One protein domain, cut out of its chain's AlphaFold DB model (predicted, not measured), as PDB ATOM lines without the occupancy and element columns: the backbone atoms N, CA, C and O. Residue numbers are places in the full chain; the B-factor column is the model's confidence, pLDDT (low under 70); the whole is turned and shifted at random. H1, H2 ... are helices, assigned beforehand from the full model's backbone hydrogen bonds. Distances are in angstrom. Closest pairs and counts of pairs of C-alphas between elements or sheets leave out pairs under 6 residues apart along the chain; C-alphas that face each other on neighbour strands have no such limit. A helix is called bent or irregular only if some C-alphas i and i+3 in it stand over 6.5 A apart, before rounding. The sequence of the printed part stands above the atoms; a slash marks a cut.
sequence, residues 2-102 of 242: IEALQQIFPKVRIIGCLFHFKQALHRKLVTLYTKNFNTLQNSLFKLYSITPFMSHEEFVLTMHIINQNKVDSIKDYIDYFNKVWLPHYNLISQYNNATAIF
ATOM      1  N   ILE A   2     -22.281  10.821  23.167       73.69
ATOM      2  CA  ILE A   2     -23.517  10.013  23.255       73.69
ATOM      3  C   ILE A   2     -24.685  10.842  23.814       73.69
ATOM      4  O   ILE A   2     -25.728  10.917  23.178       73.69
ATOM      5  N   GLU A   3     -24.467  11.554  24.921       79.88
ATOM      6  CA  GLU A   3     -25.481  12.426  25.536       79.88
ATOM      7  C   GLU A   3     -25.968  13.532  24.586       79.88
ATOM      8  O   GLU A   3     -27.165  13.764  24.464       79.88
ATOM      9  N   ALA A   4     -25.059  14.165  23.835       80.81
ATOM     10  CA  ALA A   4     -25.413  15.191  22.852       80.81
ATOM     11  C   ALA A   4     -26.252  14.622  21.692       80.81
ATOM     12  O   ALA A   4     -27.204  15.254  21.242       80.81
ATOM     13  N   LEU A   5     -25.941  13.406  21.226       75.19
ATOM     14  CA  LEU A   5     -26.742  12.727  20.203       75.19
ATOM     15  C   LEU A   5     -28.126  12.334  20.729       75.19
ATOM     16  O   LEU A   5     -29.097  12.450  19.989       75.19
ATOM     17  N   GLN A   6     -28.235  11.920  21.992       79.44
ATOM     18  CA  GLN A   6     -29.519  11.599  22.627       79.44
ATOM     19  C   GLN A   6     -30.381  12.842  22.863       79.44
ATOM     20  O   GLN A   6     -31.599  12.762  22.742       79.44
ATOM     21  N   GLN A   7     -29.775  13.999  23.137       81.88
ATOM     22  CA  GLN A   7     -30.503  15.268  23.235       81.88
ATOM     23  C   GLN A   7     -31.130  15.676  21.894       81.88
ATOM     24  O   GLN A   7     -32.266  16.141  21.865       81.88
ATOM     25  N   ILE A   8     -30.411  15.477  20.783       90.31
ATOM     26  CA  ILE A   8     -30.892  15.836  19.437       90.31
ATOM     27  C   ILE A   8     -31.851  14.766  18.887       90.31
ATOM     28  O   ILE A   8     -32.853  15.088  18.250       90.31
ATOM     29  N   PHE A   9     -31.566  13.489  19.145       84.06
ATOM     30  CA  PHE A   9     -32.317  12.344  18.633       84.06
ATOM     31  C   PHE A   9     -32.744  11.398  19.771       84.06
ATOM     32  O   PHE A   9     -32.251  10.272  19.864       84.06
ATOM     33  N   PRO A  10     -33.712  11.797  20.617       82.81
ATOM     34  CA  PRO A  10     -34.052  11.070  21.848       82.81
ATOM     35  C   PRO A  10     -34.647   9.679  21.618       82.81
ATOM     36  O   PRO A  10     -34.611   8.832  22.504       82.81
ATOM     37  N   LYS A  11     -35.193   9.421  20.425       85.31
ATOM     38  CA  LYS A  11     -35.773   8.121  20.050       85.31
ATOM     39  C   LYS A  11     -34.773   7.187  19.360       85.31
ATOM     40  O   LYS A  11     -35.120   6.047  19.061       85.31
ATOM     41  N   VAL A  12     -33.562   7.660  19.053       81.19
ATOM     42  CA  VAL A  12     -32.560   6.854  18.349       81.19
ATOM     43  C   VAL A  12     -31.817   5.976  19.344       81.19
ATOM     44  O   VAL A  12     -31.195   6.454  20.292       81.19
ATOM     45  N   ARG A  13     -31.832   4.668  19.082       76.94
ATOM     46  CA  ARG A  13     -30.962   3.720  19.775       76.94
ATOM     47  C   ARG A  13     -29.538   3.881  19.253       76.94
ATOM     48  O   ARG A  13     -29.267   3.604  18.086       76.94
ATOM     49  N   ILE A  14     -28.633   4.311  20.124       77.00
ATOM     50  CA  ILE A  14     -27.204   4.396  19.818       77.00
ATOM     51  C   ILE A  14     -26.572   3.038  20.105       77.00
ATOM     52  O   ILE A  14     -26.675   2.519  21.217       77.00
ATOM     53  N   ILE A  15     -25.909   2.483  19.095       77.88
ATOM     54  CA  ILE A  15     -25.175   1.220  19.183       77.88
ATOM     55  C   ILE A  15     -23.698   1.477  18.888       77.88
ATOM     56  O   ILE A  15     -23.370   2.352  18.080       77.88
ATOM     57  N   GLY A  16     -22.800   0.737  19.544       77.62
ATOM     58  CA  GLY A  16     -21.377   0.778  19.208       77.62
ATOM     59  C   GLY A  16     -21.146   0.331  17.765       77.62
ATOM     60  O   GLY A  16     -21.982  -0.350  17.192       77.62
ATOM     61  N   CYS A  17     -20.026   0.710  17.148       79.56
ATOM     62  CA  CYS A  17     -19.683   0.241  15.804       79.56
ATOM     63  C   CYS A  17     -18.828  -1.031  15.886       79.56
ATOM     64  O   CYS A  17     -17.690  -0.972  16.356       79.56
ATOM     65  N   LEU A  18     -19.338  -2.159  15.373       78.94
ATOM     66  CA  LEU A  18     -18.640  -3.451  15.393       78.94
ATOM     67  C   LEU A  18     -17.244  -3.402  14.753       78.94
ATOM     68  O   LEU A  18     -16.305  -4.010  15.266       78.94
ATOM     69  N   PHE A  19     -17.097  -2.664  13.649       80.69
ATOM     70  CA  PHE A  19     -15.812  -2.490  12.971       80.69
ATOM     71  C   PHE A  19     -14.781  -1.827  13.889       80.69
ATOM     72  O   PHE A  19     -13.704  -2.375  14.120       80.69
ATOM     73  N   HIS A  20     -15.132  -0.678  14.469       84.69
ATOM     74  CA  HIS A  20     -14.240   0.053  15.365       84.69
ATOM     75  C   HIS A  20     -13.951  -0.723  16.649       84.69
ATOM     76  O   HIS A  20     -12.822  -0.689  17.132       84.69
ATOM     77  N   PHE A  21     -14.928  -1.474  17.164       87.50
ATOM     78  CA  PHE A  21     -14.732  -2.382  18.290       87.50
ATOM     79  C   PHE A  21     -13.662  -3.439  17.979       87.50
ATOM     80  O   PHE A  21     -12.636  -3.498  18.659       87.50
ATOM     81  N   LYS A  22     -13.829  -4.212  16.899       86.69
ATOM     82  CA  LYS A  22     -12.850  -5.238  16.495       86.69
ATOM     83  C   LYS A  22     -11.486  -4.644  16.166       86.69
ATOM     84  O   LYS A  22     -10.460  -5.208  16.542       86.69
ATOM     85  N   GLN A  23     -11.459  -3.491  15.502       87.38
ATOM     86  CA  GLN A  23     -10.217  -2.794  15.191       87.38
ATOM     87  C   GLN A  23      -9.493  -2.347  16.469       87.38
ATOM     88  O   GLN A  23      -8.272  -2.490  16.553       87.38
ATOM     89  N   ALA A  24     -10.214  -1.840  17.469       92.81
ATOM     90  CA  ALA A  24      -9.636  -1.447  18.750       92.81
ATOM     91  C   ALA A  24      -9.088  -2.654  19.526       92.81
ATOM     92  O   ALA A  24      -7.982  -2.574  20.063       92.81
ATOM     93  N   LEU A  25      -9.812  -3.779  19.532       93.44
ATOM     94  CA  LEU A  25      -9.334  -5.049  20.087       93.44
ATOM     95  C   LEU A  25      -8.035  -5.502  19.406       93.44
ATOM     96  O   LEU A  25      -7.020  -5.704  20.072       93.44
ATOM     97  N   HIS A  26      -8.033  -5.567  18.073       92.44
ATOM     98  CA  HIS A  26      -6.873  -5.993  17.292       92.44
ATOM     99  C   HIS A  26      -5.665  -5.069  17.504       92.44
ATOM    100  O   HIS A  26      -4.562  -5.537  17.777       92.44
ATOM    101  N   ARG A  27      -5.855  -3.745  17.430       93.62
ATOM    102  CA  ARG A  27      -4.775  -2.767  17.657       93.62
ATOM    103  C   ARG A  27      -4.178  -2.902  19.051       93.62
ATOM    104  O   ARG A  27      -2.956  -2.823  19.189       93.62
ATOM    105  N   LYS A  28      -5.010  -3.126  20.073       96.00
ATOM    106  CA  LYS A  28      -4.504  -3.344  21.426       96.00
ATOM    107  C   LYS A  28      -3.701  -4.638  21.519       96.00
ATOM    108  O   LYS A  28      -2.621  -4.610  22.099       96.00
ATOM    109  N   LEU A  29      -4.172  -5.721  20.902       92.88
ATOM    110  CA  LEU A  29      -3.442  -6.987  20.853       92.88
ATOM    111  C   LEU A  29      -2.067  -6.832  20.176       92.88
ATOM    112  O   LEU A  29      -1.061  -7.228  20.760       92.88
ATOM    113  N   VAL A  30      -2.005  -6.171  19.008       93.69
ATOM    114  CA  VAL A  30      -0.741  -5.845  18.306       93.69
ATOM    115  C   VAL A  30       0.203  -5.045  19.204       93.69
ATOM    116  O   VAL A  30       1.404  -5.304  19.221       93.69
ATOM    117  N   THR A  31      -0.339  -4.068  19.937       94.31
ATOM    118  CA  THR A  31       0.443  -3.194  20.825       94.31
ATOM    119  C   THR A  31       1.063  -3.972  21.986       94.31
ATOM    120  O   THR A  31       2.171  -3.650  22.396       94.31
ATOM    121  N   LEU A  32       0.359  -4.977  22.517       92.69
ATOM    122  CA  LEU A  32       0.820  -5.758  23.666       92.69
ATOM    123  C   LEU A  32       1.786  -6.890  23.282       92.69
ATOM    124  O   LEU A  32       2.736  -7.133  24.017       92.69
ATOM    125  N   TYR A  33       1.565  -7.580  22.156       87.44
ATOM    126  CA  TYR A  33       2.209  -8.883  21.908       87.44
ATOM    127  C   TYR A  33       2.913  -9.032  20.553       87.44
ATOM    128  O   TYR A  33       3.264 -10.147  20.176       87.44
ATOM    129  N   THR A  34       3.179  -7.934  19.832       77.88
ATOM    130  CA  THR A  34       3.734  -7.929  18.456       77.88
ATOM    131  C   THR A  34       2.822  -8.641  17.439       77.88
ATOM    132  O   THR A  34       1.769  -9.144  17.797       77.88
ATOM    133  N   LYS A  35       3.149  -8.652  16.138       77.31
ATOM    134  CA  LYS A  35       2.239  -9.184  15.094       77.31
ATOM    135  C   LYS A  35       2.119 -10.720  15.055       77.31
ATOM    136  O   LYS A  35       1.235 -11.224  14.369       77.31
ATOM    137  N   ASN A  36       2.974 -11.453  15.769       78.38
ATOM    138  CA  ASN A  36       3.013 -12.919  15.745       78.38
ATOM    139  C   ASN A  36       2.305 -13.505  16.973       78.38
ATOM    140  O   ASN A  36       2.945 -14.000  17.898       78.38
ATOM    141  N   PHE A  37       0.976 -13.417  16.985       81.12
ATOM    142  CA  PHE A  37       0.161 -13.889  18.103       81.12
ATOM    143  C   PHE A  37       0.204 -15.412  18.245       81.12
ATOM    144  O   PHE A  37       0.042 -16.144  17.265       81.12
ATOM    145  N   ASN A  38       0.321 -15.893  19.480       82.88
ATOM    146  CA  ASN A  38       0.161 -17.315  19.770       82.88
ATOM    147  C   ASN A  38      -1.321 -17.745  19.699       82.88
ATOM    148  O   ASN A  38      -2.240 -16.925  19.595       82.88
ATOM    149  N   THR A  39      -1.565 -19.056  19.758       82.31
ATOM    150  CA  THR A  39      -2.917 -19.636  19.683       82.31
ATOM    151  C   THR A  39      -3.859 -19.059  20.737       82.31
ATOM    152  O   THR A  39      -4.999 -18.731  20.421       82.31
ATOM    153  N   LEU A  40      -3.385 -18.879  21.972       80.12
ATOM    154  CA  LEU A  40      -4.196 -18.373  23.077       80.12
ATOM    155  C   LEU A  40      -4.622 -16.912  22.856       80.12
ATOM    156  O   LEU A  40      -5.799 -16.584  22.996       80.12
ATOM    157  N   GLN A  41      -3.694 -16.049  22.446       83.19
ATOM    158  CA  GLN A  41      -3.949 -14.641  22.124       83.19
ATOM    159  C   GLN A  41      -4.951 -14.497  20.970       83.19
ATOM    160  O   GLN A  41      -5.898 -13.712  21.059       83.19
ATOM    161  N   ASN A  42      -4.791 -15.301  19.913       81.06
ATOM    162  CA  ASN A  42      -5.720 -15.332  18.782       81.06
ATOM    163  C   ASN A  42      -7.119 -15.808  19.190       81.06
ATOM    164  O   ASN A  42      -8.117 -15.215  18.776       81.06
ATOM    165  N   SER A  43      -7.206 -16.863  20.002       81.56
ATOM    166  CA  SER A  43      -8.481 -17.381  20.503       81.56
ATOM    167  C   SER A  43      -9.196 -16.359  21.382       81.56
ATOM    168  O   SER A  43     -10.388 -16.125  21.189       81.56
ATOM    169  N   LEU A  44      -8.472 -15.678  22.274       84.69
ATOM    170  CA  LEU A  44      -9.050 -14.641  23.126       84.69
ATOM    171  C   LEU A  44      -9.541 -13.433  22.314       84.69
ATOM    172  O   LEU A  44     -10.628 -12.917  22.563       84.69
ATOM    173  N   PHE A  45      -8.793 -13.009  21.291       86.75
ATOM    174  CA  PHE A  45      -9.254 -11.969  20.369       86.75
ATOM    175  C   PHE A  45     -10.539 -12.362  19.631       86.75
ATOM    176  O   PHE A  45     -11.463 -11.548  19.543       86.75
ATOM    177  N   LYS A  46     -10.620 -13.599  19.122       81.88
ATOM    178  CA  LYS A  46     -11.831 -14.113  18.465       81.88
ATOM    179  C   LYS A  46     -13.015 -14.140  19.429       81.88
ATOM    180  O   LYS A  46     -14.090 -13.674  19.061       81.88
ATOM    181  N   LEU A  47     -12.798 -14.600  20.661       81.88
ATOM    182  CA  LEU A  47     -13.818 -14.647  21.706       81.88
ATOM    183  C   LEU A  47     -14.335 -13.246  22.061       81.88
ATOM    184  O   LEU A  47     -15.537 -13.000  22.020       81.88
ATOM    185  N   TYR A  48     -13.448 -12.280  22.305       88.31
ATOM    186  CA  TYR A  48     -13.869 -10.896  22.537       88.31
ATOM    187  C   TYR A  48     -14.583 -10.284  21.329       88.31
ATOM    188  O   TYR A  48     -15.548  -9.541  21.502       88.31
ATOM    189  N   SER A  49     -14.186 -10.641  20.107       85.12
ATOM    190  CA  SER A  49     -14.810 -10.140  18.876       85.12
ATOM    191  C   SER A  49     -16.256 -10.599  18.668       85.12
ATOM    192  O   SER A  49     -16.963  -9.970  17.876       85.12
ATOM    193  N   ILE A  50     -16.692 -11.671  19.343       81.00
ATOM    194  CA  ILE A  50     -18.068 -12.190  19.264       81.00
ATOM    195  C   ILE A  50     -18.959 -11.752  20.433       81.00
ATOM    196  O   ILE A  50     -20.173 -11.888  20.333       81.00
ATOM    197  N   THR A  51     -18.395 -11.145  21.485       84.38
ATOM    198  CA  THR A  51     -19.170 -10.578  22.610       84.38
ATOM    199  C   THR A  51     -20.337  -9.665  22.210       84.38
ATOM    200  O   THR A  51     -21.346  -9.685  22.910       84.38
ATOM    201  N   PRO A  52     -20.295  -8.923  21.082       84.38
ATOM    202  CA  PRO A  52     -21.430  -8.112  20.652       84.38
ATOM    203  C   PRO A  52     -22.706  -8.888  20.297       84.38
ATOM    204  O   PRO A  52     -23.779  -8.291  20.218       84.38
ATOM    205  N   PHE A  53     -22.573 -10.195  20.060       81.12
ATOM    206  CA  PHE A  53     -23.651 -11.104  19.666       81.12
ATOM    207  C   PHE A  53     -24.078 -12.057  20.787       81.12
ATOM    208  O   PHE A  53     -24.999 -12.841  20.584       81.12
ATOM    209  N   MET A  54     -23.391 -12.020  21.930       77.62
ATOM    210  CA  MET A  54     -23.731 -12.840  23.089       77.62
ATOM    211  C   MET A  54     -24.963 -12.277  23.791       77.62
ATOM    212  O   MET A  54     -25.125 -11.051  23.854       77.62
ATOM    213  N   SER A  55     -25.778 -13.155  24.373       76.94
ATOM    214  CA  SER A  55     -26.763 -12.766  25.379       76.94
ATOM    215  C   SER A  55     -26.073 -12.190  26.623       76.94
ATOM    216  O   SER A  55     -24.845 -12.250  26.777       76.94
ATOM    217  N   HIS A  56     -26.858 -11.609  27.530       78.75
ATOM    218  CA  HIS A  56     -26.322 -11.098  28.789       78.75
ATOM    219  C   HIS A  56     -25.714 -12.213  29.637       78.75
ATOM    220  O   HIS A  56     -24.588 -12.082  30.121       78.75
ATOM    221  N   GLU A  57     -26.419 -13.334  29.734       77.19
ATOM    222  CA  GLU A  57     -26.013 -14.511  30.494       77.19
ATOM    223  C   GLU A  57     -24.718 -15.107  29.924       77.19
ATOM    224  O   GLU A  57     -23.758 -15.343  30.661       77.19
ATOM    225  N   GLU A  58     -24.651 -15.272  28.598       79.25
ATOM    226  CA  GLU A  58     -23.465 -15.776  27.898       79.25
ATOM    227  C   GLU A  58     -22.252 -14.868  28.112       79.25
ATOM    228  O   GLU A  58     -21.141 -15.349  28.360       79.25
ATOM    229  N   PHE A  59     -22.450 -13.550  28.043       80.69
ATOM    230  CA  PHE A  59     -21.378 -12.586  28.243       80.69
ATOM    231  C   PHE A  59     -20.841 -12.630  29.676       80.69
ATOM    232  O   PHE A  59     -19.626 -12.722  29.866       80.69
ATOM    233  N   VAL A  60     -21.725 -12.605  30.680       80.25
ATOM    234  CA  VAL A  60     -21.341 -12.662  32.099       80.25
ATOM    235  C   VAL A  60     -20.585 -13.957  32.400       80.25
ATOM    236  O   VAL A  60     -19.499 -13.904  32.982       80.25
ATOM    237  N   LEU A  61     -21.100 -15.101  31.938       77.50
ATOM    238  CA  LEU A  61     -20.447 -16.400  32.112       77.50
ATOM    239  C   LEU A  61     -19.070 -16.434  31.439       77.50
ATOM    240  O   LEU A  61     -18.086 -16.864  32.043       77.50
ATOM    241  N   THR A  62     -18.975 -15.928  30.209       78.50
ATOM    242  CA  THR A  62     -17.710 -15.874  29.465       78.50
ATOM    243  C   THR A  62     -16.678 -15.017  30.197       78.50
ATOM    244  O   THR A  62     -15.535 -15.445  30.368       78.50
ATOM    245  N   MET A  63     -17.063 -13.827  30.671       83.69
ATOM    246  CA  MET A  63     -16.153 -12.953  31.420       83.69
ATOM    247  C   MET A  63     -15.737 -13.579  32.752       83.69
ATOM    248  O   MET A  63     -14.575 -13.458  33.139       83.69
ATOM    249  N   HIS A  64     -16.643 -14.289  33.432       78.12
ATOM    250  CA  HIS A  64     -16.320 -15.021  34.654       78.12
ATOM    251  C   HIS A  64     -15.253 -16.090  34.398       78.12
ATOM    252  O   HIS A  64     -14.216 -16.082  35.059       78.12
ATOM    253  N   ILE A  65     -15.453 -16.956  33.397       75.31
ATOM    254  CA  ILE A  65     -14.495 -18.017  33.047       75.31
ATOM    255  C   ILE A  65     -13.127 -17.416  32.709       75.31
ATOM    256  O   ILE A  65     -12.112 -17.880  33.227       75.31
ATOM    257  N   ILE A  66     -13.078 -16.363  31.890       78.75
ATOM    258  CA  ILE A  66     -11.809 -15.721  31.511       78.75
ATOM    259  C   ILE A  66     -11.093 -15.143  32.738       78.75
ATOM    260  O   ILE A  66      -9.892 -15.346  32.892       78.75
ATOM    261  N   ASN A  67     -11.815 -14.455  33.625       79.19
ATOM    262  CA  ASN A  67     -11.217 -13.784  34.782       79.19
ATOM    263  C   ASN A  67     -10.784 -14.753  35.895       79.19
ATOM    264  O   ASN A  67      -9.859 -14.441  36.646       79.19
ATOM    265  N   GLN A  68     -11.421 -15.924  35.998       73.81
ATOM    266  CA  GLN A  68     -10.995 -16.995  36.910       73.81
ATOM    267  C   GLN A  68      -9.710 -17.676  36.429       73.81
ATOM    268  O   GLN A  68      -8.839 -18.020  37.230       73.81
ATOM    269  N   ASN A  69      -9.560 -17.836  35.114       69.31
ATOM    270  CA  ASN A  69      -8.374 -18.429  34.513       69.31
ATOM    271  C   ASN A  69      -7.252 -17.385  34.430       69.31
ATOM    272  O   ASN A  69      -7.034 -16.737  33.406       69.31
ATOM    273  N   LYS A  70      -6.527 -17.215  35.541       66.25
ATOM    274  CA  LYS A  70      -5.361 -16.327  35.633       66.25
ATOM    275  C   LYS A  70      -4.216 -16.862  34.775       66.25
ATOM    276  O   LYS A  70      -3.432 -17.692  35.221       66.25
ATOM    277  N   VAL A  71      -4.130 -16.378  33.540       78.94
ATOM    278  CA  VAL A  71      -3.034 -16.699  32.622       78.94
ATOM    279  C   VAL A  71      -2.193 -15.451  32.374       78.94
ATOM    280  O   VAL A  71      -2.626 -14.520  31.693       78.94
ATOM    281  N   ASP A  72      -0.967 -15.446  32.899       80.75
ATOM    282  CA  ASP A  72      -0.080 -14.275  32.877       80.75
ATOM    283  C   ASP A  72       0.212 -13.764  31.458       80.75
ATOM    284  O   ASP A  72       0.250 -12.559  31.224       80.75
ATOM    285  N   SER A  73       0.324 -14.665  30.477       80.94
ATOM    286  CA  SER A  73       0.665 -14.326  29.084       80.94
ATOM    287  C   SER A  73      -0.408 -13.535  28.321       80.94
ATOM    288  O   SER A  73      -0.142 -13.048  27.220       80.94
ATOM    289  N   ILE A  74      -1.616 -13.415  28.881       85.75
ATOM    290  CA  ILE A  74      -2.739 -12.654  28.309       85.75
ATOM    291  C   ILE A  74      -3.337 -11.641  29.290       85.75
ATOM    292  O   ILE A  74      -4.275 -10.922  28.925       85.75
ATOM    293  N   LYS A  75      -2.783 -11.540  30.503       89.75
ATOM    294  CA  LYS A  75      -3.327 -10.735  31.601       89.75
ATOM    295  C   LYS A  75      -3.552  -9.276  31.208       89.75
ATOM    296  O   LYS A  75      -4.646  -8.760  31.406       89.75
ATOM    297  N   ASP A  76      -2.582  -8.635  30.560       93.00
ATOM    298  CA  ASP A  76      -2.690  -7.217  30.177       93.00
ATOM    299  C   ASP A  76      -3.813  -6.948  29.165       93.00
ATOM    300  O   ASP A  76      -4.359  -5.843  29.082       93.00
ATOM    301  N   TYR A  77      -4.175  -7.961  28.374       93.50
ATOM    302  CA  TYR A  77      -5.257  -7.854  27.401       93.50
ATOM    303  C   TYR A  77      -6.625  -8.090  28.042       93.50
ATOM    304  O   TYR A  77      -7.575  -7.376  27.711       93.50
ATOM    305  N   ILE A  78      -6.700  -9.011  29.008       91.38
ATOM    306  CA  ILE A  78      -7.872  -9.188  29.875       91.38
ATOM    307  C   ILE A  78      -8.132  -7.902  30.670       91.38
ATOM    308  O   ILE A  78      -9.240  -7.368  30.635       91.38
ATOM    309  N   ASP A  79      -7.100  -7.341  31.304       94.62
ATOM    310  CA  ASP A  79      -7.197  -6.106  32.089       94.62
ATOM    311  C   ASP A  79      -7.663  -4.927  31.228       94.62
ATOM    312  O   ASP A  79      -8.519  -4.139  31.640       94.62
ATOM    313  N   TYR A  80      -7.153  -4.820  29.997       95.88
ATOM    314  CA  TYR A  80      -7.647  -3.837  29.036       95.88
ATOM    315  C   TYR A  80      -9.134  -4.027  28.730       95.88
ATOM    316  O   TYR A  80      -9.882  -3.046  28.746       95.88
ATOM    317  N   PHE A  81      -9.569  -5.258  28.449       93.88
ATOM    318  CA  PHE A  81     -10.964  -5.522  28.117       93.88
ATOM    319  C   PHE A  81     -11.890  -5.191  29.289       93.88
ATOM    320  O   PHE A  81     -12.865  -4.455  29.121       93.88
ATOM    321  N   ASN A  82     -11.527  -5.635  30.491       93.25
ATOM    322  CA  ASN A  82     -12.272  -5.365  31.716       93.25
ATOM    323  C   ASN A  82     -12.329  -3.872  32.056       93.25
ATOM    324  O   ASN A  82     -13.341  -3.386  32.547       93.25
ATOM    325  N   LYS A  83     -11.265  -3.117  31.782       94.12
ATOM    326  CA  LYS A  83     -11.244  -1.678  32.062       94.12
ATOM    327  C   LYS A  83     -12.040  -0.865  31.041       94.12
ATOM    328  O   LYS A  83     -12.701   0.100  31.410       94.12
ATOM    329  N   VAL A  84     -11.921  -1.199  29.757       92.69
ATOM    330  CA  VAL A  84     -12.423  -0.350  28.663       92.69
ATOM    331  C   VAL A  84     -13.801  -0.788  28.186       92.69
ATOM    332  O   VAL A  84     -14.652   0.058  27.924       92.69
ATOM    333  N   TRP A  85     -14.036  -2.091  28.073       91.31
ATOM    334  CA  TRP A  85     -15.191  -2.639  27.362       91.31
ATOM    335  C   TRP A  85     -16.255  -3.193  28.304       91.31
ATOM    336  O   TRP A  85     -17.432  -2.919  28.094       91.31
ATOM    337  N   LEU A  86     -15.867  -3.882  29.379       89.25
ATOM    338  CA  LEU A  86     -16.814  -4.459  30.341       89.25
ATOM    339  C   LEU A  86     -17.825  -3.437  30.919       89.25
ATOM    340  O   LEU A  86     -19.018  -3.739  30.895       89.25
ATOM    341  N   PRO A  87     -17.438  -2.208  31.331       88.94
ATOM    342  CA  PRO A  87     -18.399  -1.207  31.815       88.94
ATOM    343  C   PRO A  87     -19.382  -0.730  30.736       88.94
ATOM    344  O   PRO A  87     -20.440  -0.189  31.038       88.94
ATOM    345  N   HIS A  88     -19.032  -0.938  29.465       85.56
ATOM    346  CA  HIS A  88     -19.807  -0.545  28.295       85.56
ATOM    347  C   HIS A  88     -20.490  -1.747  27.629       85.56
ATOM    348  O   HIS A  88     -20.820  -1.670  26.445       85.56
ATOM    349  N   TYR A  89     -20.729  -2.841  28.366       82.44
ATOM    350  CA  TYR A  89     -21.400  -4.047  27.865       82.44
ATOM    351  C   TYR A  89     -22.660  -3.720  27.053       82.44
ATOM    352  O   TYR A  89     -22.811  -4.202  25.933       82.44
ATOM    353  N   ASN A  90     -23.497  -2.808  27.558       80.38
ATOM    354  CA  ASN A  90     -24.729  -2.402  26.888       80.38
ATOM    355  C   ASN A  90     -24.503  -1.776  25.512       80.38
ATOM    356  O   ASN A  90     -25.443  -1.736  24.743       80.38
ATOM    357  N   LEU A  91     -23.321  -1.251  25.180       77.94
ATOM    358  CA  LEU A  91     -22.993  -0.743  23.838       77.94
ATOM    359  C   LEU A  91     -22.400  -1.823  22.929       77.94
ATOM    360  O   LEU A  91     -22.447  -1.684  21.705       77.94
ATOM    361  N   ILE A  92     -21.830  -2.865  23.533       75.38
ATOM    362  CA  ILE A  92     -21.177  -3.987  22.864       75.38
ATOM    363  C   ILE A  92     -22.244  -5.012  22.472       75.38
ATOM    364  O   ILE A  92     -22.411  -5.277  21.288       75.38
ATOM    365  N   SER A  93     -23.014  -5.530  23.429       71.12
ATOM    366  CA  SER A  93     -24.027  -6.578  23.237       71.12
ATOM    367  C   SER A  93     -25.377  -5.988  22.818       71.12
ATOM    368  O   SER A  93     -26.324  -5.870  23.588       71.12
ATOM    369  N   GLN A  94     -25.446  -5.530  21.570       71.25
ATOM    370  CA  GLN A  94     -26.674  -4.964  20.992       71.25
ATOM    371  C   GLN A  94     -27.065  -5.585  19.653       71.25
ATOM    372  O   GLN A  94     -28.056  -5.155  19.041       71.25
ATOM    373  N   TYR A  95     -26.283  -6.553  19.178       70.38
ATOM    374  CA  TYR A  95     -26.408  -7.091  17.837       70.38
ATOM    375  C   TYR A  95     -27.114  -8.442  17.846       70.38
ATOM    376  O   TYR A  95     -26.675  -9.401  18.464       70.38
ATOM    377  N   ASN A  96     -28.218  -8.502  17.108       63.16
ATOM    378  CA  ASN A  96     -29.133  -9.637  17.031       63.16
ATOM    379  C   ASN A  96     -28.924 -10.515  15.784       63.16
ATOM    380  O   ASN A  96     -29.442 -11.626  15.728       63.16
ATOM    381  N   ASN A  97     -28.187 -10.034  14.776       57.66
ATOM    382  CA  ASN A  97     -27.876 -10.800  13.576       57.66
ATOM    383  C   ASN A  97     -26.430 -10.567  13.120       57.66
ATOM    384  O   ASN A  97     -25.985  -9.437  12.936       57.66
ATOM    385  N   ALA A  98     -25.719 -11.669  12.914       54.53
ATOM    386  CA  ALA A  98     -24.335 -11.723  12.490       54.53
ATOM    387  C   ALA A  98     -24.164 -11.270  11.021       54.53
ATOM    388  O   ALA A  98     -23.297 -10.455  10.713       54.53
ATOM    389  N   THR A  99     -25.021 -11.723  10.102       49.28
ATOM    390  CA  THR A  99     -24.742 -11.715   8.650       49.28
ATOM    391  C   THR A  99     -24.682 -10.329   7.997       49.28
ATOM    392  O   THR A  99     -23.921 -10.145   7.055       49.28
ATOM    393  N   ALA A 100     -25.429  -9.338   8.493       48.28
ATOM    394  CA  ALA A 100     -25.478  -7.995   7.892       48.28
ATOM    395  C   ALA A 100     -24.352  -7.049   8.362       48.28
ATOM    396  O   ALA A 100     -24.198  -5.959   7.821       48.28
ATOM    397  N   ILE A 101     -23.584  -7.437   9.389       51.81
ATOM    398  CA  ILE A 101     -22.755  -6.513  10.195       51.81
ATOM    399  C   ILE A 101     -21.254  -6.838  10.073       51.81
ATOM    400  O   ILE A 101     -20.403  -6.064  10.509       51.81
ATOM    401  N   PHE A 102     -20.901  -7.968   9.448       50.97
ATOM    402  CA  PHE A 102     -19.504  -8.362   9.227       50.97
ATOM    403  C   PHE A 102     -18.828  -7.701   8.022       50.97
ATOM    404  O   PHE A 102     -17.602  -7.740   7.964       50.97
TER     405      PHE A 102
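What this domain is: This is residues 2 to 102 of the 242 residues of an uncharacterized protein of Trichomonas vaginalis (UniProt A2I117). Four helices run lengthwise in a loose bundle, with H3 and H5 between H2 and H4, and the short H6 sits at one end of this body. H1 lies far out beyond that same end, joined to the body by a link, and residues 7 to 12 stick out. The printed part has 101 residues, with six named helices, H1 to H6 in chain order, and no named strand; the class is all helix. The whole is only just compact, close to loose, with a radius of gyration of the C-alphas of 14.8 A, and is elongated, spanning 44 by 28 by 27 A.

How they stand to each other: The longest helix, H2, residues 18 to 33, touches H3, residues 39 to 53, at a shallow tilt of 21 degrees, opposite ways; the closest C-alphas, of Lys 22 and Ser 49, are 5.8 A apart. These two form a helical hairpin. With residues 28 to 32 alone, H2 touches residues 76 to 77 of H5, residues 72 to 84, where the closest C-alphas, of Leu 29 and Tyr 77, are 6.8 A apart. H2, H3 and H5 are a bundle, three helices side by side. H4, residues 56 to 68, is close to H3 but not clearly touching, the closest C-alphas being those of Thr 51 and Phe 59 at 6.4 A. H4 is apart from H2. H6, residues 86 to 92, meets H5 only through their link; it is close to H3 but not clearly touching, with the C-alphas of Pro 52 and Ile 92 closest at 4.7 A. H1, residues 2 to 8, touches no helix. Every O i to N i+4 pair is within hydrogen-bond range in H1, H2 and H4; in H3 it is 9 of 11, in H5 7 of 9, and in H6 1 of 3, beside 3 of 4 O i to N i+3 pairs.

Where its parts are: H2 begins at C-alpha 18, (-18.640, -3.451, 15.393), and is 22.5 A long. H3 is 22.4 A, H5 19.1 A and H4 18.3 A. H3, H5 and H6 are irregular: C-alphas 49 and 52 are 7.1 A apart, 73 and 76 7.9 A, and 87 and 90 8.1 A. H1 begins at C-alpha 2, (-23.517, 10.013, 23.255), and H6 ends at C-alpha 92, (-21.177, -3.987, 22.864).

The domain as a whole: The two C-alphas farthest apart, of Ile 8 and Asn 38, are 45.4 A apart. The printed part has no cut and no long link; the link from H1 to H2 is short, and the others are tight. The mean pLDDT of the printed part is 81.1, with residues 69 to 70 and 96 to 102 under 70.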